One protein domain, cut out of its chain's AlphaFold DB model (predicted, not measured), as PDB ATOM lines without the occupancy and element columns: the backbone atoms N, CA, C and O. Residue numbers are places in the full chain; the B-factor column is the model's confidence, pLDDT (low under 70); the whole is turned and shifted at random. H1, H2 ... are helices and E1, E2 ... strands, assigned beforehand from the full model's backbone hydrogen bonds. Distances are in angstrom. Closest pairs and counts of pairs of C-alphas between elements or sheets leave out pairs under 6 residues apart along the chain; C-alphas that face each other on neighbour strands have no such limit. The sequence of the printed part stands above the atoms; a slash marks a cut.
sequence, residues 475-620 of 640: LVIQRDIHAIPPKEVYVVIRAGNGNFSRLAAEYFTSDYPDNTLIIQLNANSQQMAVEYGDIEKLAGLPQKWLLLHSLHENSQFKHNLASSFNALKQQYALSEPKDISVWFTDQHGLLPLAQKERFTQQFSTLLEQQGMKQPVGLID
ATOM      1  N   LEU A 475     178.447 147.709 268.629       64.06
ATOM      2  CA  LEU A 475     179.816 147.456 269.083       64.06
ATOM      3  C   LEU A 475     180.584 146.529 268.125       64.06
ATOM      4  O   LEU A 475     181.797 146.669 267.995       64.06
ATOM      5  N   VAL A 476     179.896 145.629 267.413       66.38
ATOM      6  CA  VAL A 476     180.506 144.688 266.448       66.38
ATOM      7  C   VAL A 476     180.937 145.400 265.155       66.38
ATOM      8  O   VAL A 476     181.831 144.941 264.446       66.38
ATOM      9  N   ILE A 477     180.342 146.564 264.883       68.81
ATOM     10  CA  ILE A 477     180.598 147.409 263.708       68.81
ATOM     11  C   ILE A 477     181.947 148.155 263.830       68.81
ATOM     12  O   ILE A 477     182.500 148.608 262.831       68.81
ATOM     13  N   GLN A 478     182.528 148.245 265.034       61.66
ATOM     14  CA  GLN A 478     183.806 148.923 265.286       61.66
ATOM     15  C   GLN A 478     185.013 148.079 264.830       61.66
ATOM     16  O   GLN A 478     185.675 147.419 265.632       61.66
ATOM     17  N   ARG A 479     185.326 148.117 263.530       54.62
ATOM     18  CA  ARG A 479     186.589 147.607 262.958       54.62
ATOM     19  C   ARG A 479     187.527 148.750 262.562       54.62
ATOM     20  O   ARG A 479     187.084 149.873 262.344       54.62
ATOM     21  N   ASP A 480     188.830 148.454 262.482       49.91
ATOM     22  CA  ASP A 480     189.881 149.429 262.151       49.91
ATOM     23  C   ASP A 480     189.562 150.210 260.865       49.91
ATOM     24  O   ASP A 480     189.500 149.651 259.765       49.91
ATOM     25  N   ILE A 481     189.387 151.525 261.018       51.22
ATOM     26  CA  ILE A 481     188.939 152.437 259.962       51.22
ATOM     27  C   ILE A 481     190.076 152.650 258.956       51.22
ATOM     28  O   ILE A 481     190.908 153.551 259.087       51.22
ATOM     29  N   HIS A 482     190.134 151.783 257.946       48.47
ATOM     30  CA  HIS A 482     191.099 151.850 256.839       48.47
ATOM     31  C   HIS A 482     190.433 151.860 255.451       48.47
ATOM     32  O   HIS A 482     191.130 151.860 254.433       48.47
ATOM     33  N   ALA A 483     189.099 151.887 255.390       53.22
ATOM     34  CA  ALA A 483     188.353 152.164 254.169       53.22
ATOM     35  C   ALA A 483     188.193 153.682 253.982       53.22
ATOM     36  O   ALA A 483     187.889 154.407 254.926       53.22
ATOM     37  N   ILE A 484     188.386 154.167 252.754       55.56
ATOM     38  CA  ILE A 484     187.960 155.521 252.380       55.56
ATOM     39  C   ILE A 484     186.426 155.484 252.326       55.56
ATOM     40  O   ILE A 484     185.905 154.646 251.584       55.56
ATOM     41  N   PRO A 485     185.698 156.342 253.068       55.56
ATOM     42  CA  PRO A 485     184.243 156.297 253.073       55.56
ATOM     43  C   PRO A 485     183.696 156.529 251.653       55.56
ATOM     44  O   PRO A 485     184.174 157.426 250.943       55.56
ATOM     45  N   PRO A 486     182.727 155.716 251.198       61.81
ATOM     46  CA  PRO A 486     182.152 155.846 249.869       61.81
ATOM     47  C   PRO A 486     181.412 157.183 249.732       61.81
ATOM     48  O   PRO A 486     180.925 157.765 250.697       61.81
ATOM     49  N   LYS A 487     181.271 157.671 248.495       66.00
ATOM     50  CA  LYS A 487     180.467 158.876 248.197       66.00
ATOM     51  C   LYS A 487     178.951 158.642 248.264       66.00
ATOM     52  O   LYS A 487     178.183 159.550 247.960       66.00
ATOM     53  N   GLU A 488     178.532 157.421 248.565       81.50
ATOM     54  CA  GLU A 488     177.160 156.934 248.448       81.50
ATOM     55  C   GLU A 488     176.690 156.417 249.807       81.50
ATOM     56  O   GLU A 488     177.503 156.020 250.645       81.50
ATOM     57  N   VAL A 489     175.377 156.449 250.022       91.06
ATOM     58  CA  VAL A 489     174.732 155.883 251.209       91.06
ATOM     59  C   VAL A 489     174.210 154.489 250.890       91.06
ATOM     60  O   VAL A 489     173.628 154.270 249.828       91.06
ATOM     61  N   TYR A 490     174.362 153.556 251.820       93.31
ATOM     62  CA  TYR A 490     173.727 152.247 251.739       93.31
ATOM     63  C   TYR A 490     172.471 152.209 252.609       93.31
ATOM     64  O   TYR A 490     172.528 152.536 253.791       93.31
ATOM     65  N   VAL A 491     171.341 151.788 252.040       96.44
ATOM     66  CA  VAL A 491     170.118 151.485 252.800       96.44
ATOM     67  C   VAL A 491     169.951 149.974 252.859       96.44
ATOM     68  O   VAL A 491     169.561 149.336 251.881       96.44
ATOM     69  N   VAL A 492     170.264 149.398 254.014       95.62
ATOM     70  CA  VAL A 492     170.148 147.967 254.292       95.62
ATOM     71  C   VAL A 492     168.756 147.684 254.852       95.62
ATOM     72  O   VAL A 492     168.424 148.039 255.982       95.62
ATOM     73  N   ILE A 493     167.927 147.029 254.048       96.25
ATOM     74  CA  ILE A 493     166.562 146.640 254.387       96.25
ATOM     75  C   ILE A 493     166.605 145.212 254.928       96.25
ATOM     76  O   ILE A 493     166.722 144.244 254.171       96.25
ATOM     77  N   ARG A 494     166.489 145.063 256.248       92.56
ATOM     78  CA  ARG A 494     166.296 143.760 256.889       92.56
ATOM     79  C   ARG A 494     164.828 143.364 256.752       92.56
ATOM     80  O   ARG A 494     163.972 143.962 257.393       92.56
ATOM     81  N   ALA A 495     164.535 142.349 255.943       87.56
ATOM     82  CA  ALA A 495     163.208 141.726 255.860       87.56
ATOM     83  C   ALA A 495     163.145 140.365 256.584       87.56
ATOM     84  O   ALA A 495     162.057 139.848 256.836       87.56
ATOM     85  N   GLY A 496     164.301 139.771 256.905       70.75
ATOM     86  CA  GLY A 496     164.416 138.567 257.729       70.75
ATOM     87  C   GLY A 496     164.507 138.884 259.227       70.75
ATOM     88  O   GLY A 496     165.313 139.713 259.652       70.75
ATOM     89  N   ASN A 497     163.720 138.174 260.038       63.22
ATOM     90  CA  ASN A 497     163.725 138.288 261.502       63.22
ATOM     91  C   ASN A 497     164.794 137.419 262.200       63.22
ATOM     92  O   ASN A 497     165.026 137.607 263.390       63.22
ATOM     93  N   GLY A 498     165.429 136.480 261.488       63.09
ATOM     94  CA  GLY A 498     166.469 135.595 262.028       63.09
ATOM     95  C   GLY A 498     167.865 136.231 262.099       63.09
ATOM     96  O   GLY A 498     168.164 137.207 261.402       63.09
ATOM     97  N   ASN A 499     168.754 135.639 262.905       63.91
ATOM     98  CA  ASN A 499     170.080 136.203 263.177       63.91
ATOM     99  C   ASN A 499     170.998 136.295 261.960       63.91
ATOM    100  O   ASN A 499     171.812 137.206 261.908       63.91
ATOM    101  N   PHE A 500     170.851 135.437 260.951       72.19
ATOM    102  CA  PHE A 500     171.635 135.539 259.715       72.19
ATOM    103  C   PHE A 500     171.410 136.880 258.996       72.19
ATOM    104  O   PHE A 500     172.361 137.463 258.484       72.19
ATOM    105  N   SER A 501     170.188 137.430 259.042       77.38
ATOM    106  CA  SER A 501     169.906 138.781 258.532       77.38
ATOM    107  C   SER A 501     170.557 139.870 259.395       77.38
ATOM    108  O   SER A 501     171.039 140.863 258.853       77.38
ATOM    109  N   ARG A 502     170.622 139.681 260.724       80.50
ATOM    110  CA  ARG A 502     171.321 140.598 261.644       80.50
ATOM    111  C   ARG A 502     172.830 140.598 261.390       80.50
ATOM    112  O   ARG A 502     173.401 141.651 261.142       80.50
ATOM    113  N   LEU A 503     173.447 139.417 261.382       75.88
ATOM    114  CA  LEU A 503     174.884 139.218 261.181       75.88
ATOM    115  C   LEU A 503     175.342 139.710 259.799       75.88
ATOM    116  O   LEU A 503     176.405 140.311 259.691       75.88
ATOM    117  N   ALA A 504     174.533 139.512 258.750       79.31
ATOM    118  CA  ALA A 504     174.801 140.076 257.427       79.31
ATOM    119  C   ALA A 504     174.766 141.614 257.432       79.31
ATOM    120  O   ALA A 504     175.642 142.245 256.838       79.31
ATOM    121  N   ALA A 505     173.808 142.219 258.144       86.06
ATOM    122  CA  ALA A 505     173.716 143.670 258.298       86.06
ATOM    123  C   ALA A 505     174.908 144.242 259.086       86.06
ATOM    124  O   ALA A 505     175.514 145.220 258.650       86.06
ATOM    125  N   GLU A 506     175.283 143.613 260.204       82.94
ATOM    126  CA  GLU A 506     176.456 143.970 261.020       82.94
ATOM    127  C   GLU A 506     177.755 143.872 260.215       82.94
ATOM    128  O   GLU A 506     178.542 144.819 260.193       82.94
ATOM    129  N   TYR A 507     177.954 142.750 259.516       78.38
ATOM    130  CA  TYR A 507     179.126 142.515 258.677       78.38
ATOM    131  C   TYR A 507     179.249 143.585 257.588       78.38
ATOM    132  O   TYR A 507     180.286 144.243 257.500       78.38
ATOM    133  N   PHE A 508     178.181 143.805 256.815       81.94
ATOM    134  CA  PHE A 508     178.151 144.805 255.747       81.94
ATOM    135  C   PHE A 508     178.414 146.222 256.279       81.94
ATOM    136  O   PHE A 508     179.208 146.974 255.720       81.94
ATOM    137  N   THR A 509     177.780 146.577 257.397       84.44
ATOM    138  CA  THR A 509     177.908 147.916 257.991       84.44
ATOM    139  C   THR A 509     179.300 148.157 258.571       84.44
ATOM    140  O   THR A 509     179.746 149.301 258.596       84.44
ATOM    141  N   SER A 510     180.025 147.107 258.982       81.31
ATOM    142  CA  SER A 510     181.401 147.234 259.489       81.31
ATOM    143  C   SER A 510     182.409 147.744 258.449       81.31
ATOM    144  O   SER A 510     183.432 148.308 258.838       81.31
ATOM    145  N   ASP A 511     182.111 147.619 257.150       78.25
ATOM    146  CA  ASP A 511     182.923 148.211 256.079       78.25
ATOM    147  C   ASP A 511     182.588 149.704 255.844       78.25
ATOM    148  O   ASP A 511     183.452 150.465 255.399       78.25
ATOM    149  N   TYR A 512     181.360 150.145 256.164       81.81
ATOM    150  CA  TYR A 512     180.822 151.478 255.829       81.81
ATOM    151  C   TYR A 512     179.959 152.116 256.950       81.81
ATOM    152  O   TYR A 512     178.807 152.492 256.696       81.81
ATOM    153  N   PRO A 513     180.473 152.276 258.187       84.31
ATOM    154  CA  PRO A 513     179.659 152.629 259.356       84.31
ATOM    155  C   PRO A 513     178.954 153.990 259.244       84.31
ATOM    156  O   PRO A 513     177.754 154.085 259.478       84.31
ATOM    157  N   ASP A 514     179.656 155.038 258.809       86.06
ATOM    158  CA  ASP A 514     179.094 156.400 258.734       86.06
ATOM    159  C   ASP A 514     178.166 156.623 257.522       86.06
ATOM    160  O   ASP A 514     177.465 157.633 257.433       86.06
ATOM    161  N   ASN A 515     178.156 155.677 256.579       89.88
ATOM    162  CA  ASN A 515     177.468 155.762 255.289       89.88
ATOM    163  C   ASN A 515     176.254 154.823 255.186       89.88
ATOM    164  O   ASN A 515     175.680 154.698 254.104       89.88
ATOM    165  N   THR A 516     175.862 154.148 256.269       91.94
ATOM    166  CA  THR A 516     174.845 153.088 256.222       91.94
ATOM    167  C   THR A 516     173.635 153.398 257.100       91.94
ATOM    168  O   THR A 516     173.764 153.708 258.282       91.94
ATOM    169  N   LEU A 517     172.446 153.245 256.520       94.88
ATOM    170  CA  LEU A 517     171.165 153.149 257.212       94.88
ATOM    171  C   LEU A 517     170.739 151.682 257.264       94.88
ATOM    172  O   LEU A 517     170.769 151.008 256.236       94.88
ATOM    173  N   ILE A 518     170.281 151.201 258.420       94.88
ATOM    174  CA  ILE A 518     169.641 149.882 258.539       94.88
ATOM    175  C   ILE A 518     168.192 150.076 258.968       94.88
ATOM    176  O   ILE A 518     167.917 150.804 259.924       94.88
ATOM    177  N   ILE A 519     167.266 149.427 258.261       95.81
ATOM    178  CA  ILE A 519     165.824 149.520 258.500       95.81
ATOM    179  C   ILE A 519     165.225 148.110 258.556       95.81
ATOM    180  O   ILE A 519     165.410 147.309 257.638       95.81
ATOM    181  N   GLN A 520     164.484 147.809 259.623       92.94
ATOM    182  CA  GLN A 520     163.644 146.613 259.726       92.94
ATOM    183  C   GLN A 520     162.377 146.798 258.896       92.94
ATOM    184  O   GLN A 520     161.760 147.859 258.965       92.94
ATOM    185  N   LEU A 521     161.955 145.768 258.163       92.19
ATOM    186  CA  LEU A 521     160.746 145.779 257.343       92.19
ATOM    187  C   LEU A 521     159.959 144.471 257.474       92.19
ATOM    188  O   LEU A 521     160.334 143.443 256.907       92.19
ATOM    189  N   ASN A 522     158.792 144.518 258.115       84.62
ATOM    190  CA  ASN A 522     157.812 143.440 258.003       84.62
ATOM    191  C   ASN A 522     156.891 143.701 256.805       84.62
ATOM    192  O   ASN A 522     155.921 144.447 256.914       84.62
ATOM    193  N   ALA A 523     157.170 143.060 255.668       84.62
ATOM    194  CA  ALA A 523     156.401 143.249 254.436       84.62
ATOM    195  C   ALA A 523     154.883 143.025 254.607       84.62
ATOM    196  O   ALA A 523     154.085 143.757 254.030       84.62
ATOM    197  N   ASN A 524     154.466 142.045 255.417       79.44
ATOM    198  CA  ASN A 524     153.053 141.675 255.567       79.44
ATOM    199  C   ASN A 524     152.243 142.661 256.420       79.44
ATOM    200  O   ASN A 524     151.045 142.811 256.190       79.44
ATOM    201  N   SER A 525     152.865 143.308 257.411       77.94
ATOM    202  CA  SER A 525     152.218 144.348 258.228       77.94
ATOM    203  C   SER A 525     152.569 145.774 257.794       77.94
ATOM    204  O   SER A 525     151.992 146.717 258.333       77.94
ATOM    205  N   GLN A 526     153.517 145.922 256.863       78.00
ATOM    206  CA  GLN A 526     154.181 147.172 256.475       78.00
ATOM    207  C   GLN A 526     154.775 147.958 257.657       78.00
ATOM    208  O   GLN A 526     155.014 149.157 257.552       78.00
ATOM    209  N   GLN A 527     155.034 147.289 258.787       82.62
ATOM    210  CA  GLN A 527     155.741 147.900 259.908       82.62
ATOM    211  C   GLN A 527     157.220 148.046 259.566       82.62
ATOM    212  O   GLN A 527     157.830 147.128 259.009       82.62
ATOM    213  N   MET A 528     157.778 149.200 259.926       91.19
ATOM    214  CA  MET A 528     159.156 149.580 259.646       91.19
ATOM    215  C   MET A 528     159.768 150.259 260.869       91.19
ATOM    216  O   MET A 528     159.067 150.986 261.572       91.19
ATOM    217  N   ALA A 529     161.054 150.028 261.121       91.94
ATOM    218  CA  ALA A 529     161.785 150.691 262.201       91.94
ATOM    219  C   ALA A 529     163.242 150.937 261.795       91.94
ATOM    220  O   ALA A 529     163.911 150.021 261.313       91.94
ATOM    221  N   VAL A 530     163.746 152.155 262.016       92.50
ATOM    222  CA  VAL A 530     165.176 152.458 261.850       92.50
ATOM    223  C   VAL A 530     165.955 151.775 262.971       92.50
ATOM    224  O   VAL A 530     165.603 151.867 264.147       92.50
ATOM    225  N   GLU A 531     167.008 151.069 262.586       90.50
ATOM    226  CA  GLU A 531     167.827 150.222 263.450       90.50
ATOM    227  C   GLU A 531     169.232 150.799 263.646       90.50
ATOM    228  O   GLU A 531     169.788 150.721 264.741       90.50
ATOM    229  N   TYR A 532     169.786 151.428 262.607       90.69
ATOM    230  CA  TYR A 532     171.101 152.062 262.640       90.69
ATOM    231  C   TYR A 532     171.227 153.161 261.581       90.69
ATOM    232  O   TYR A 532     170.511 153.154 260.578       90.69
ATOM    233  N   GLY A 533     172.175 154.070 261.807       89.06
ATOM    234  CA  GLY A 533     172.467 155.209 260.946       89.06
ATOM    235  C   GLY A 533     171.623 156.439 261.278       89.06
ATOM    236  O   GLY A 533     170.599 156.368 261.959       89.06
ATOM    237  N   ASP A 534     172.088 157.595 260.816       89.44
ATOM    238  CA  ASP A 534     171.432 158.880 261.040       89.44
ATOM    239  C   ASP A 534     170.494 159.196 259.869       89.44
ATOM    240  O   ASP A 534     170.929 159.639 258.803       89.44
ATOM    241  N   ILE A 535     169.202 158.916 260.047       91.00
ATOM    242  CA  ILE A 535     168.212 159.052 258.972       91.00
ATOM    243  C   ILE A 535     168.070 160.500 258.482       91.00
ATOM    244  O   ILE A 535     167.929 160.720 257.279       91.00
ATOM    245  N   GLU A 536     168.198 161.482 259.378       89.44
ATOM    246  CA  GLU A 536     168.106 162.907 259.045       89.44
ATOM    247  C   GLU A 536     169.288 163.362 258.178       89.44
ATOM    248  O   GLU A 536     169.107 164.153 257.249       89.44
ATOM    249  N   LYS A 537     170.493 162.829 258.426       89.50
ATOM    250  CA  LYS A 537     171.680 163.112 257.600       89.50
ATOM    251  C   LYS A 537     171.702 162.356 256.270       89.50
ATOM    252  O   LYS A 537     172.246 162.876 255.296       89.50
ATOM    253  N   LEU A 538     171.188 161.126 256.229       90.94
ATOM    254  CA  LEU A 538     171.473 160.181 255.139       90.94
ATOM    255  C   LEU A 538     170.330 160.010 254.115       90.94
ATOM    256  O   LEU A 538     170.599 159.631 252.972       90.94
ATOM    257  N   ALA A 539     169.073 160.322 254.457       88.69
ATOM    258  CA  ALA A 539     167.923 160.093 253.568       88.69
ATOM    259  C   ALA A 539     167.990 160.856 252.223       88.69
ATOM    260  O   ALA A 539     167.653 160.309 251.169       88.69
ATOM    261  N   GLY A 540     168.485 162.098 252.233       85.62
ATOM    262  CA  GLY A 540     168.579 162.960 251.043       85.62
ATOM    263  C   GLY A 540     169.829 162.769 250.169       85.62
ATOM    264  O   GLY A 540     170.012 163.513 249.206       85.62
ATOM    265  N   LEU A 541     170.722 161.833 250.510       90.38
ATOM    266  CA  LEU A 541     171.960 161.575 249.763       90.38
ATOM    267  C   LEU A 541     171.763 160.476 248.700       90.38
ATOM    268  O   LEU A 541     170.848 159.673 248.842       90.38
ATOM    269  N   PRO A 542     172.608 160.377 247.651       92.19
ATOM    270  CA  PRO A 542     172.510 159.310 246.648       92.19
ATOM    271  C   PRO A 542     172.713 157.913 247.254       92.19
ATOM    272  O   PRO A 542     173.710 157.686 247.942       92.19
ATOM    273  N   GLN A 543     171.807 156.974 246.956       93.38
ATOM    274  CA  GLN A 543     171.723 155.690 247.668       93.38
ATOM    275  C   GLN A 543     171.934 154.458 246.784       93.38
ATOM    276  O   GLN A 543     171.591 154.454 245.598       93.38
ATOM    277  N   LYS A 544     172.401 153.376 247.409       94.44
ATOM    278  CA  LYS A 544     172.254 151.986 246.956       94.44
ATOM    279  C   LYS A 544     171.464 151.208 247.998       94.44
ATOM    280  O   LYS A 544     171.643 151.443 249.193       94.44
ATOM    281  N   TRP A 545     170.569 150.323 247.577       96.31
ATOM    282  CA  TRP A 545     169.703 149.586 248.505       96.31
ATOM    283  C   TRP A 545     170.098 148.108 248.552       96.31
ATOM    284  O   TRP A 545     170.336 147.495 247.516       96.31
ATOM    285  N   LEU A 546     170.146 147.530 249.751       94.81
ATOM    286  CA  LEU A 546     170.502 146.133 249.993       94.81
ATOM    287  C   LEU A 546     169.378 145.435 250.762       94.81
ATOM    288  O   LEU A 546     169.134 145.742 251.924       94.81
ATOM    289  N   LEU A 547     168.704 144.479 250.131       94.44
ATOM    290  CA  LEU A 547     167.681 143.645 250.752       94.44
ATOM    291  C   LEU A 547     168.313 142.402 251.389       94.44
ATOM    292  O   LEU A 547     168.848 141.555 250.676       94.44
ATOM    293  N   LEU A 548     168.175 142.261 252.709       89.81
ATOM    294  CA  LEU A 548     168.551 141.064 253.465       89.81
ATOM    295  C   LEU A 548     167.294 140.250 253.797       89.81
ATOM    296  O   LEU A 548     166.446 140.693 254.581       89.81
ATOM    297  N   HIS A 549     167.159 139.069 253.196       84.19
ATOM    298  CA  HIS A 549     165.918 138.287 253.220       84.19
ATOM    299  C   HIS A 549     166.186 136.771 253.203       84.19
ATOM    300  O   HIS A 549     167.210 136.328 252.706       84.19
ATOM    301  N   SER A 550     165.263 135.951 253.704       76.56
ATOM    302  CA  SER A 550     165.311 134.482 253.586       76.56
ATOM    303  C   SER A 550     164.269 134.042 252.559       76.56
ATOM    304  O   SER A 550     163.124 134.468 252.685       76.56
ATOM    305  N   LEU A 551     164.646 133.234 251.555       73.56
ATOM    306  CA  LEU A 551     163.801 132.940 250.385       73.56
ATOM    307  C   LEU A 551     162.366 132.552 250.784       73.56
ATOM    308  O   LEU A 551     162.153 131.630 251.567       73.56
ATOM    309  N   HIS A 552     161.384 133.242 250.202       69.00
ATOM    310  CA  HIS A 552     159.976 133.034 250.509       69.00
ATOM    311  C   HIS A 552     159.150 132.944 249.218       69.00
ATOM    312  O   HIS A 552     158.925 133.943 248.530       69.00
ATOM    313  N   GLU A 553     158.683 131.741 248.873       67.88
ATOM    314  CA  GLU A 553     158.058 131.493 247.563       67.88
ATOM    315  C   GLU A 553     156.647 132.078 247.400       67.88
ATOM    316  O   GLU A 553     156.188 132.297 246.277       67.88
ATOM    317  N   ASN A 554     155.970 132.399 248.506       77.81
ATOM    318  CA  ASN A 554     154.621 132.964 248.488       77.81
ATOM    319  C   ASN A 554     154.554 134.272 247.666       77.81
ATOM    320  O   ASN A 554     155.177 135.280 248.008       77.81
ATOM    321  N   SER A 555     153.745 134.275 246.604       77.31
ATOM    322  CA  SER A 555     153.582 135.428 245.711       77.31
ATOM    323  C   SER A 555     153.011 136.666 246.406       77.31
ATOM    324  O   SER A 555     153.460 137.773 246.116       77.31
ATOM    325  N   GLN A 556     152.079 136.511 247.354       81.94
ATOM    326  CA  GLN A 556     151.526 137.648 248.097       81.94
ATOM    327  C   GLN A 556     152.604 138.330 248.944       81.94
ATOM    328  O   GLN A 556     152.661 139.555 248.980       81.94
ATOM    329  N   PHE A 557     153.506 137.557 249.560       85.00
ATOM    330  CA  PHE A 557     154.657 138.122 250.266       85.00
ATOM    331  C   PHE A 557     155.555 138.937 249.318       85.00
ATOM    332  O   PHE A 557     155.914 140.066 249.648       85.00
ATOM    333  N   LYS A 558     155.853 138.423 248.115       87.75
ATOM    334  CA  LYS A 558     156.645 139.140 247.094       87.75
ATOM    335  C   LYS A 558     155.980 140.461 246.665       87.75
ATOM    336  O   LYS A 558     156.656 141.488 246.601       87.75
ATOM    337  N   HIS A 559     154.657 140.473 246.467       89.25
ATOM    338  CA  HIS A 559     153.888 141.703 246.212       89.25
ATOM    339  C   HIS A 559     153.951 142.688 247.392       89.25
ATOM    340  O   HIS A 559     154.214 143.877 247.193       89.25
ATOM    341  N   ASN A 560     153.745 142.201 248.619       89.81
ATOM    342  CA  ASN A 560     153.786 143.008 249.840       89.81
ATOM    343  C   ASN A 560     155.172 143.650 250.041       89.81
ATOM    344  O   ASN A 560     155.273 144.829 250.385       89.81
ATOM    345  N   LEU A 561     156.242 142.896 249.771       92.00
ATOM    346  CA  LEU A 561     157.625 143.355 249.862       92.00
ATOM    347  C   LEU A 561     157.918 144.460 248.837       92.00
ATOM    348  O   LEU A 561     158.406 145.519 249.222       92.00
ATOM    349  N   ALA A 562     157.547 144.267 247.565       93.31
ATOM    350  CA  ALA A 562     157.729 145.288 246.527       93.31
ATOM    351  C   ALA A 562     156.932 146.572 246.832       93.31
ATOM    352  O   ALA A 562     157.454 147.679 246.718       93.31
ATOM    353  N   SER A 563     155.693 146.431 247.312       91.50
ATOM    354  CA  SER A 563     154.849 147.563 247.739       91.50
ATOM    355  C   SER A 563     155.474 148.334 248.908       91.50
ATOM    356  O   SER A 563     155.368 149.558 248.997       91.50
ATOM    357  N   SER A 564     156.170 147.624 249.797       93.62
ATOM    358  CA  SER A 564     156.821 148.208 250.969       93.62
ATOM    359  C   SER A 564     158.059 149.046 250.637       93.62
ATOM    360  O   SER A 564     158.386 149.944 251.406       93.62
ATOM    361  N   PHE A 565     158.718 148.833 249.493       94.38
ATOM    362  CA  PHE A 565     159.866 149.654 249.074       94.38
ATOM    363  C   PHE A 565     159.449 151.096 248.742       94.38
ATOM    364  O   PHE A 565     160.123 152.051 249.129       94.38
ATOM    365  N   ASN A 566     158.289 151.280 248.101       89.44
ATOM    366  CA  ASN A 566     157.743 152.616 247.861       89.44
ATOM    367  C   ASN A 566     157.271 153.281 249.171       89.44
ATOM    368  O   ASN A 566     157.469 154.479 249.362       89.44
ATOM    369  N   ALA A 567     156.708 152.501 250.101       92.19
ATOM    370  CA  ALA A 567     156.321 152.996 251.422       92.19
ATOM    371  C   ALA A 567     157.536 153.412 252.282       92.19
ATOM    372  O   ALA A 567     157.499 154.491 252.866       92.19
ATOM    373  N   LEU A 568     158.643 152.649 252.270       93.56
ATOM    374  CA  LEU A 568     159.925 153.024 252.899       93.56
ATOM    375  C   LEU A 568     160.402 154.403 252.423       93.56
ATOM    376  O   LEU A 568     160.737 155.271 253.232       93.56
ATOM    377  N   LYS A 569     160.394 154.605 251.100       92.38
ATOM    378  CA  LYS A 569     160.815 155.857 250.461       92.38
ATOM    379  C   LYS A 569     159.992 157.054 250.936       92.38
ATOM    380  O   LYS A 569     160.550 158.107 251.220       92.38
ATOM    381  N   GLN A 570     158.674 156.879 251.048       91.88
ATOM    382  CA  GLN A 570     157.754 157.921 251.510       91.88
ATOM    383  C   GLN A 570     157.876 158.187 253.015       91.88
ATOM    384  O   GLN A 570     157.922 159.346 253.416       91.88
ATOM    385  N   GLN A 571     157.951 157.137 253.841       93.00
ATOM    386  CA  GLN A 571     157.995 157.254 255.302       93.00
ATOM    387  C   GLN A 571     159.269 157.950 255.793       93.00
ATOM    388  O   GLN A 571     159.198 158.779 256.698       93.00
ATOM    389  N   TYR A 572     160.417 157.627 255.196       93.56
ATOM    390  CA  TYR A 572     161.722 158.121 255.641       93.56
ATOM    391  C   TYR A 572     162.368 159.132 254.680       93.56
ATOM    392  O   TYR A 572     163.556 159.410 254.802       93.56
ATOM    393  N   ALA A 573     161.601 159.667 253.720       94.12
ATOM    394  CA  ALA A 573     162.059 160.629 252.707       94.12
ATOM    395  C   ALA A 573     163.353 160.206 251.971       94.12
ATOM    396  O   ALA A 573     164.210 161.037 251.664       94.12
ATOM    397  N   LEU A 574     163.504 158.903 251.708       94.19
ATOM    398  CA  LEU A 574     164.695 158.350 251.063       94.19
ATOM    399  C   LEU A 574     164.780 158.784 249.595       94.19
ATOM    400  O   LEU A 574     163.770 158.926 248.903       94.19
ATOM    401  N   SER A 575     166.004 158.930 249.101       92.50
ATOM    402  CA  SER A 575     166.258 159.170 247.681       92.50
ATOM    403  C   SER A 575     166.021 157.907 246.844       92.50
ATOM    404  O   SER A 575     166.100 156.785 247.339       92.50
ATOM    405  N   GLU A 576     165.759 158.082 245.546       92.12
ATOM    406  CA  GLU A 576     165.719 156.959 244.602       92.12
ATOM    407  C   GLU A 576     167.062 156.199 244.614       92.12
ATOM    408  O   GLU A 576     168.113 156.839 244.468       92.12
ATOM    409  N   PRO A 577     167.066 154.858 244.753       94.44
ATOM    410  CA  PRO A 577     168.294 154.085 244.633       94.44
ATOM    411  C   PRO A 577     168.903 154.209 243.231       94.44
ATOM    412  O   PRO A 577     168.202 154.451 242.243       94.44
ATOM    413  N   LYS A 578     170.218 153.988 243.140       93.69
ATOM    414  CA  LYS A 578     170.921 153.733 241.872       93.69
ATOM    415  C   LYS A 578     170.701 152.300 241.391       93.69
ATOM    416  O   LYS A 578     170.443 152.078 240.212       93.69
ATOM    417  N   ASP A 579     170.773 151.364 242.327       94.50
ATOM    418  CA  ASP A 579     170.575 149.931 242.153       94.50
ATOM    419  C   ASP A 579     170.018 149.320 243.447       94.50
ATOM    420  O   ASP A 579     170.086 149.925 244.527       94.50
ATOM    421  N   ILE A 580     169.423 148.135 243.310       96.06
ATOM    422  CA  ILE A 580     168.907 147.332 244.418       96.06
ATOM    423  C   ILE A 580     169.601 145.975 244.367       96.06
ATOM    424  O   ILE A 580     169.496 145.251 243.382       96.06
ATOM    425  N   SER A 581     170.279 145.599 245.439       94.56
ATOM    426  CA  SER A 581     170.916 144.291 245.578       94.56
ATOM    427  C   SER A 581     170.115 143.400 246.523       94.56
ATOM    428  O   SER A 581     169.653 143.858 247.566       94.56
ATOM    429  N   VAL A 582     169.950 142.123 246.180       92.06
ATOM    430  CA  VAL A 582     169.280 141.117 247.016       92.06
ATOM    431  C   VAL A 582     170.316 140.128 247.536       92.06
ATOM    432  O   VAL A 582     171.023 139.504 246.748       92.06
ATOM    433  N   TRP A 583     170.383 139.956 248.854       87.62
ATOM    434  CA  TRP A 583     171.232 138.966 249.511       87.62
ATOM    435  C   TRP A 583     170.364 138.032 250.357       87.62
ATOM    436  O   TRP A 583     169.659 138.455 251.279       87.62
ATOM    437  N   PHE A 584     170.412 136.744 250.018       84.00
ATOM    438  CA  PHE A 584     169.707 135.708 250.762       84.00
ATOM    439  C   PHE A 584     170.486 135.294 252.014       84.00
ATOM    440  O   PHE A 584     171.668 134.961 251.938       84.00
ATOM    441  N   THR A 585     169.814 135.341 253.165       70.75
ATOM    442  CA  THR A 585     170.375 135.105 254.504       70.75
ATOM    443  C   THR A 585     169.684 133.928 255.196       70.75
ATOM    444  O   THR A 585     169.288 134.018 256.359       70.75
ATOM    445  N   ASP A 586     169.416 132.849 254.469       63.75
ATOM    446  CA  ASP A 586     168.872 131.611 255.019       63.75
ATOM    447  C   ASP A 586     169.983 130.669 255.520       63.75
ATOM    448  O   ASP A 586     171.118 130.707 255.050       63.75
ATOM    449  N   GLN A 587     169.657 129.808 256.492       50.09
ATOM    450  CA  GLN A 587     170.593 128.822 257.063       50.09
ATOM    451  C   GLN A 587     171.117 127.821 256.017       50.09
ATOM    452  O   GLN A 587     172.134 127.160 256.230       50.09
ATOM    453  N   HIS A 588     170.423 127.689 254.887       44.25
ATOM    454  CA  HIS A 588     170.736 126.737 253.843       44.25
ATOM    455  C   HIS A 588     171.497 127.417 252.703       44.25
ATOM    456  O   HIS A 588     170.928 127.814 251.689       44.25
ATOM    457  N   GLY A 589     172.832 127.373 252.773       45.44
ATOM    458  CA  GLY A 589     173.724 127.561 251.613       45.44
ATOM    459  C   GLY A 589     173.572 126.483 250.517       45.44
ATOM    460  O   GLY A 589     174.550 126.108 249.881       45.44
ATOM    461  N   LEU A 590     172.358 125.951 250.350       50.78
ATOM    462  CA  LEU A 590     171.931 124.831 249.517       50.78
ATOM    463  C   LEU A 590     170.764 125.214 248.585       50.78
ATOM    464  O   LEU A 590     170.385 124.400 247.745       50.78
ATOM    465  N   LEU A 591     170.192 126.424 248.701       60.91
ATOM    466  CA  LEU A 591     169.231 126.919 247.710       60.91
ATOM    467  C   LEU A 591     169.904 127.017 246.330       60.91
ATOM    468  O   LEU A 591     170.909 127.728 246.203       60.91
ATOM    469  N   PRO A 592     169.361 126.366 245.282       76.25
ATOM    470  CA  PRO A 592     169.907 126.467 243.935       76.25
ATOM    471  C   PRO A 592     169.947 127.923 243.464       76.25
ATOM    472  O   PRO A 592     168.953 128.641 243.596       76.25
ATOM    473  N   LEU A 593     171.055 128.331 242.836       81.69
ATOM    474  CA  LEU A 593     171.231 129.671 242.261       81.69
ATOM    475  C   LEU A 593     170.021 130.094 241.406       81.69
ATOM    476  O   LEU A 593     169.481 131.179 241.595       81.69
ATOM    477  N   ALA A 594     169.498 129.177 240.588       84.94
ATOM    478  CA  ALA A 594     168.312 129.387 239.758       84.94
ATOM    479  C   ALA A 594     167.042 129.809 240.536       84.94
ATOM    480  O   ALA A 594     166.201 130.520 239.988       84.94
ATOM    481  N   GLN A 595     166.871 129.404 241.803       84.75
ATOM    482  CA  GLN A 595     165.749 129.863 242.637       84.75
ATOM    483  C   GLN A 595     165.968 131.303 243.117       84.75
ATOM    484  O   GLN A 595     165.053 132.126 243.025       84.75
ATOM    485  N   LYS A 596     167.195 131.636 243.546       86.25
ATOM    486  CA  LYS A 596     167.587 133.005 243.922       86.25
ATOM    487  C   LYS A 596     167.428 133.968 242.739       86.25
ATOM    488  O   LYS A 596     166.834 135.037 242.881       86.25
ATOM    489  N   GLU A 597     167.894 133.568 241.556       89.94
ATOM    490  CA  GLU A 597     167.742 134.314 240.299       89.94
ATOM    491  C   GLU A 597     166.264 134.503 239.933       89.94
ATOM    492  O   GLU A 597     165.836 135.627 239.666       89.94
ATOM    493  N   ARG A 598     165.455 133.433 239.990       90.38
ATOM    494  CA  ARG A 598     164.013 133.491 239.703       90.38
ATOM    495  C   ARG A 598     163.272 134.437 240.646       90.38
ATOM    496  O   ARG A 598     162.441 135.216 240.178       90.38
ATOM    497  N   PHE A 599     163.562 134.395 241.950       90.94
ATOM    498  CA  PHE A 599     163.006 135.356 242.906       90.94
ATOM    499  C   PHE A 599     163.414 136.782 242.534       90.94
ATOM    500  O   PHE A 599     162.559 137.660 242.472       90.94
ATOM    501  N   THR A 600     164.700 137.007 242.252       92.12
ATOM    502  CA  THR A 600     165.253 138.339 241.952       92.12
ATOM    503  C   THR A 600     164.608 138.942 240.699       92.12
ATOM    504  O   THR A 600     164.171 140.090 240.726       92.12
ATOM    505  N   GLN A 601     164.436 138.146 239.637       93.44
ATOM    506  CA  GLN A 601     163.719 138.549 238.420       93.44
ATOM    507  C   GLN A 601     162.250 138.894 238.703       93.44
ATOM    508  O   GLN A 601     161.783 139.962 238.308       93.44
ATOM    509  N   GLN A 602     161.525 138.029 239.426       93.06
ATOM    510  CA  GLN A 602     160.129 138.290 239.803       93.06
ATOM    511  C   GLN A 602     160.003 139.565 240.644       93.06
ATOM    512  O   GLN A 602     159.117 140.380 240.399       93.06
ATOM    513  N   PHE A 603     160.901 139.760 241.609       93.69
ATOM    514  CA  PHE A 603     160.928 140.940 242.465       93.69
ATOM    515  C   PHE A 603     161.206 142.223 241.666       93.69
ATOM    516  O   PHE A 603     160.507 143.212 241.872       93.69
ATOM    517  N   SER A 604     162.119 142.183 240.686       95.31
ATOM    518  CA  SER A 604     162.357 143.288 239.742       95.31
ATOM    519  C   SER A 604     161.088 143.674 238.979       95.31
ATOM    520  O   SER A 604     160.693 144.838 238.988       95.31
ATOM    521  N   THR A 605     160.378 142.702 238.392       95.62
ATOM    522  CA  THR A 605     159.113 142.967 237.680       95.62
ATOM    523  C   THR A 605     158.040 143.566 238.599       95.62
ATOM    524  O   THR A 605     157.264 144.421 238.173       95.62
ATOM    525  N   LEU A 606     157.985 143.148 239.866       95.50
ATOM    526  CA  LEU A 606     157.043 143.706 240.840       95.50
ATOM    527  C   LEU A 606     157.417 145.132 241.266       95.50
ATOM    528  O   LEU A 606     156.521 145.963 241.417       95.50
ATOM    529  N   LEU A 607     158.705 145.444 241.419       94.75
ATOM    530  CA  LEU A 607     159.179 146.803 241.692       94.75
ATOM    531  C   LEU A 607     158.878 147.758 240.526       94.75
ATOM    532  O   LEU A 607     158.373 148.858 240.763       94.75
ATOM    533  N   GLU A 608     159.063 147.313 239.280       94.50
ATOM    534  CA  GLU A 608     158.700 148.088 238.084       94.50
ATOM    535  C   GLU A 608     157.204 148.437 238.055       94.50
ATOM    536  O   GLU A 608     156.837 149.574 237.744       94.50
ATOM    537  N   GLN A 609     156.337 147.495 238.446       93.62
ATOM    538  CA  GLN A 609     154.892 147.723 238.593       93.62
ATOM    539  C   GLN A 609     154.554 148.724 239.711       93.62
ATOM    540  O   GLN A 609     153.549 149.424 239.610       93.62
ATOM    541  N   GLN A 610     155.391 148.828 240.750       89.75
ATOM    542  CA  GLN A 610     155.298 149.859 241.796       89.75
ATOM    543  C   GLN A 610     155.995 151.182 241.414       89.75
ATOM    544  O   GLN A 610     156.038 152.114 242.218       89.75
ATOM    545  N   GLY A 611     156.524 151.292 240.189       88.88
ATOM    546  CA  GLY A 611     157.162 152.499 239.659       88.88
ATOM    547  C   GLY A 611     158.667 152.621 239.924       88.88
ATOM    548  O   GLY A 611     159.252 153.625 239.518       88.88
ATOM    549  N   MET A 612     159.303 151.626 240.548       90.69
ATOM    550  CA  MET A 612     160.755 151.581 240.765       90.69
ATOM    551  C   MET A 612     161.422 150.807 239.623       90.69
ATOM    552  O   MET A 612     161.216 149.607 239.479       90.69
ATOM    553  N   LYS A 613     162.189 151.506 238.781       91.50
ATOM    554  CA  LYS A 613     162.780 150.973 237.531       91.50
ATOM    555  C   LYS A 613     164.290 150.738 237.619       91.50
ATOM    556  O   LYS A 613     164.971 150.632 236.602       91.50
ATOM    557  N   GLN A 614     164.821 150.753 238.834       92.62
ATOM    558  CA  GLN A 614     166.225 150.513 239.123       92.62
ATOM    559  C   GLN A 614     166.616 149.067 238.790       92.62
ATOM    560  O   GLN A 614     165.802 148.163 238.982       92.62
ATOM    561  N   PRO A 615     167.860 148.819 238.342       93.50
ATOM    562  CA  PRO A 615     168.357 147.461 238.167       93.50
ATOM    563  C   PRO A 615     168.365 146.719 239.510       93.50
ATOM    564  O   PRO A 615     168.825 147.256 240.523       93.50
ATOM    565  N   VAL A 616     167.879 145.476 239.495       95.56
ATOM    566  CA  VAL A 616     167.882 144.577 240.653       95.56
ATOM    567  C   VAL A 616     168.895 143.453 240.431       95.56
ATOM    568  O   VAL A 616     168.778 142.690 239.473       95.56
ATOM    569  N   GLY A 617     169.897 143.364 241.306       92.44
ATOM    570  CA  GLY A 617     170.975 142.374 241.258       92.44
ATOM    571  C   GLY A 617     170.887 141.327 242.369       92.44
ATOM    572  O   GLY A 617     170.287 141.559 243.419       92.44
ATOM    573  N   LEU A 618     171.522 140.176 242.147       88.62
ATOM    574  CA  LEU A 618     171.698 139.117 243.141       88.62
ATOM    575  C   LEU A 618     173.131 139.145 243.689       88.62
ATOM    576  O   LEU A 618     174.085 139.085 242.918       88.62
ATOM    577  N   ILE A 619     173.269 139.160 245.014       82.50
ATOM    578  CA  ILE A 619     174.533 138.918 245.715       82.50
ATOM    579  C   ILE A 619     174.588 137.435 246.099       82.50
ATOM    580  O   ILE A 619     173.875 136.989 247.002       82.50
ATOM    581  N   ASP A 620     175.449 136.672 245.424       67.50
ATOM    582  CA  ASP A 620     175.717 135.261 245.733       67.50
ATOM    583  C   ASP A 620     177.089 135.109 246.411       67.50
ATOM    584  O   ASP A 620     178.090 134.729 245.807       67.50
TER     585      ASP A 620
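Overview. This is residues 475 to 620 of the 640 residues of an uncharacterized protein of Moellerella wisconsensis ATCC 35017 (UniProt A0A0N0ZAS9). A strongly twisted sheet of six strands forms the middle layer, with helix H1 over one face and helices H3 and H4 on the other, and the sheet curls round H3. The short helix H2 only grazes the sheet, and residues 475 to 488 form a long stretch with no named element, their C-alphas 15 to 25 A from the mean of all C-alphas. The printed part has 146 residues, with four named helices and six named strands in the order E1, H1, E2, E3, H2, E4, H3, E5, H4, E6. The sheet's order is E3, E2, E1, E4, E5, E6, and it is mixed; the class is mixed, helices and strands. The whole is compact, with a radius of gyration of the C-alphas of 14.6 A, and its rounded outline spans 40 by 34 by 26 A.

Along the chain. Across the sheet, E3 holds residues 527 to 532 and is 16.1 A long, E2 holds residues 516 to 522 at 19.7 A, and E1 holds residues 489 to 494 at 15.8 A. E4 follows with residues 543 to 549 at 19.2 A, then E5 with residues 577 to 584 at 19.4 A, and E6 with residues 616 to 619 at 10.1 A. E1 begins at C-alpha 489, at (174.732, 155.883, 251.209), and E6 ends at C-alpha 619, at (174.533, 138.918, 245.715). H1 is residues 499 to 511, 19.0 A long. H2 is residues 535 to 538, 5.2 A long. H3 is residues 555 to 571, 24.2 A long, beginning at (153.582, 135.428, 245.711), with a kink of 26 degrees near residue 565. H4 is residues 593 to 609, 24.6 A long.

Arrangement. In the sheet E1 and E4 are parallel at 18 degrees, with N 493 and O 546 2.8 A apart, within hydrogen-bond range. E2 and E1 are parallel at 26 degrees, with N 517 and O 490 at 2.8 A. E3 and E2, a hairpin, are antiparallel at 156 degrees, with N 520 and O 529 at 2.8 A. E4 and E5 are parallel at 19 degrees, with N 547 and O 581 at 2.8 A. E5 and E6 are parallel at 39 degrees, with N 617 and O 580 at 2.8 A. E3 and E6 are the edge strands. H1 is on the sheet at a height of 8.6 A, over E1 and E4, and runs along the strands, at 1 degree to E1 on the local plane; its closest C-alphas to E4 are those of Ser 501 and Leu 548, 5.7 A apart. H3 and H4 lie on the same face, opposite to H1. The closest C-alphas of H3 and E3 are those of Met 528 and Leu 568, 7.6 A apart. H4 has a height of 9.2 A over the sheet; it lies over E6, and only just over E5, on which 3 of its C-alphas fall. The closest C-alphas of H4 and E6 are those of Ser 604 and Val 616, 5.7 A apart. H3 and H4 touch, H3 with residues 558 to 565 alone and H4 with residues 603 to 607 alone, at a steep tilt of 53 degrees, the same way; their closest C-alphas are those of Ala 562 and Leu 607, 5.3 A apart. H1 and H3 are apart. Three strand-helix-strand units, each two parallel neighbour strands with a helix between them in the chain, have right-handed crossovers: E1, H1, E2; E4, H3, E5; and E5, H4, E6. In H4 every O i to N i+4 pair is within hydrogen-bond range, in H1 8 of 9 and in H3 12 of 13; H2 is too short for such a pair.

Size, cuts and confidence. The two C-alphas farthest apart are those of His 482 and Gln 556, 42.9 A. The printed part has no cut. No link is long; E5 to H4 and H4 to E6 are short, and the others are tight. The mean pLDDT of the printed part is 83.5, and it is under 70 at residues 475 to 487, 497 to 499, 552 to 553, 586 to 591 and 620.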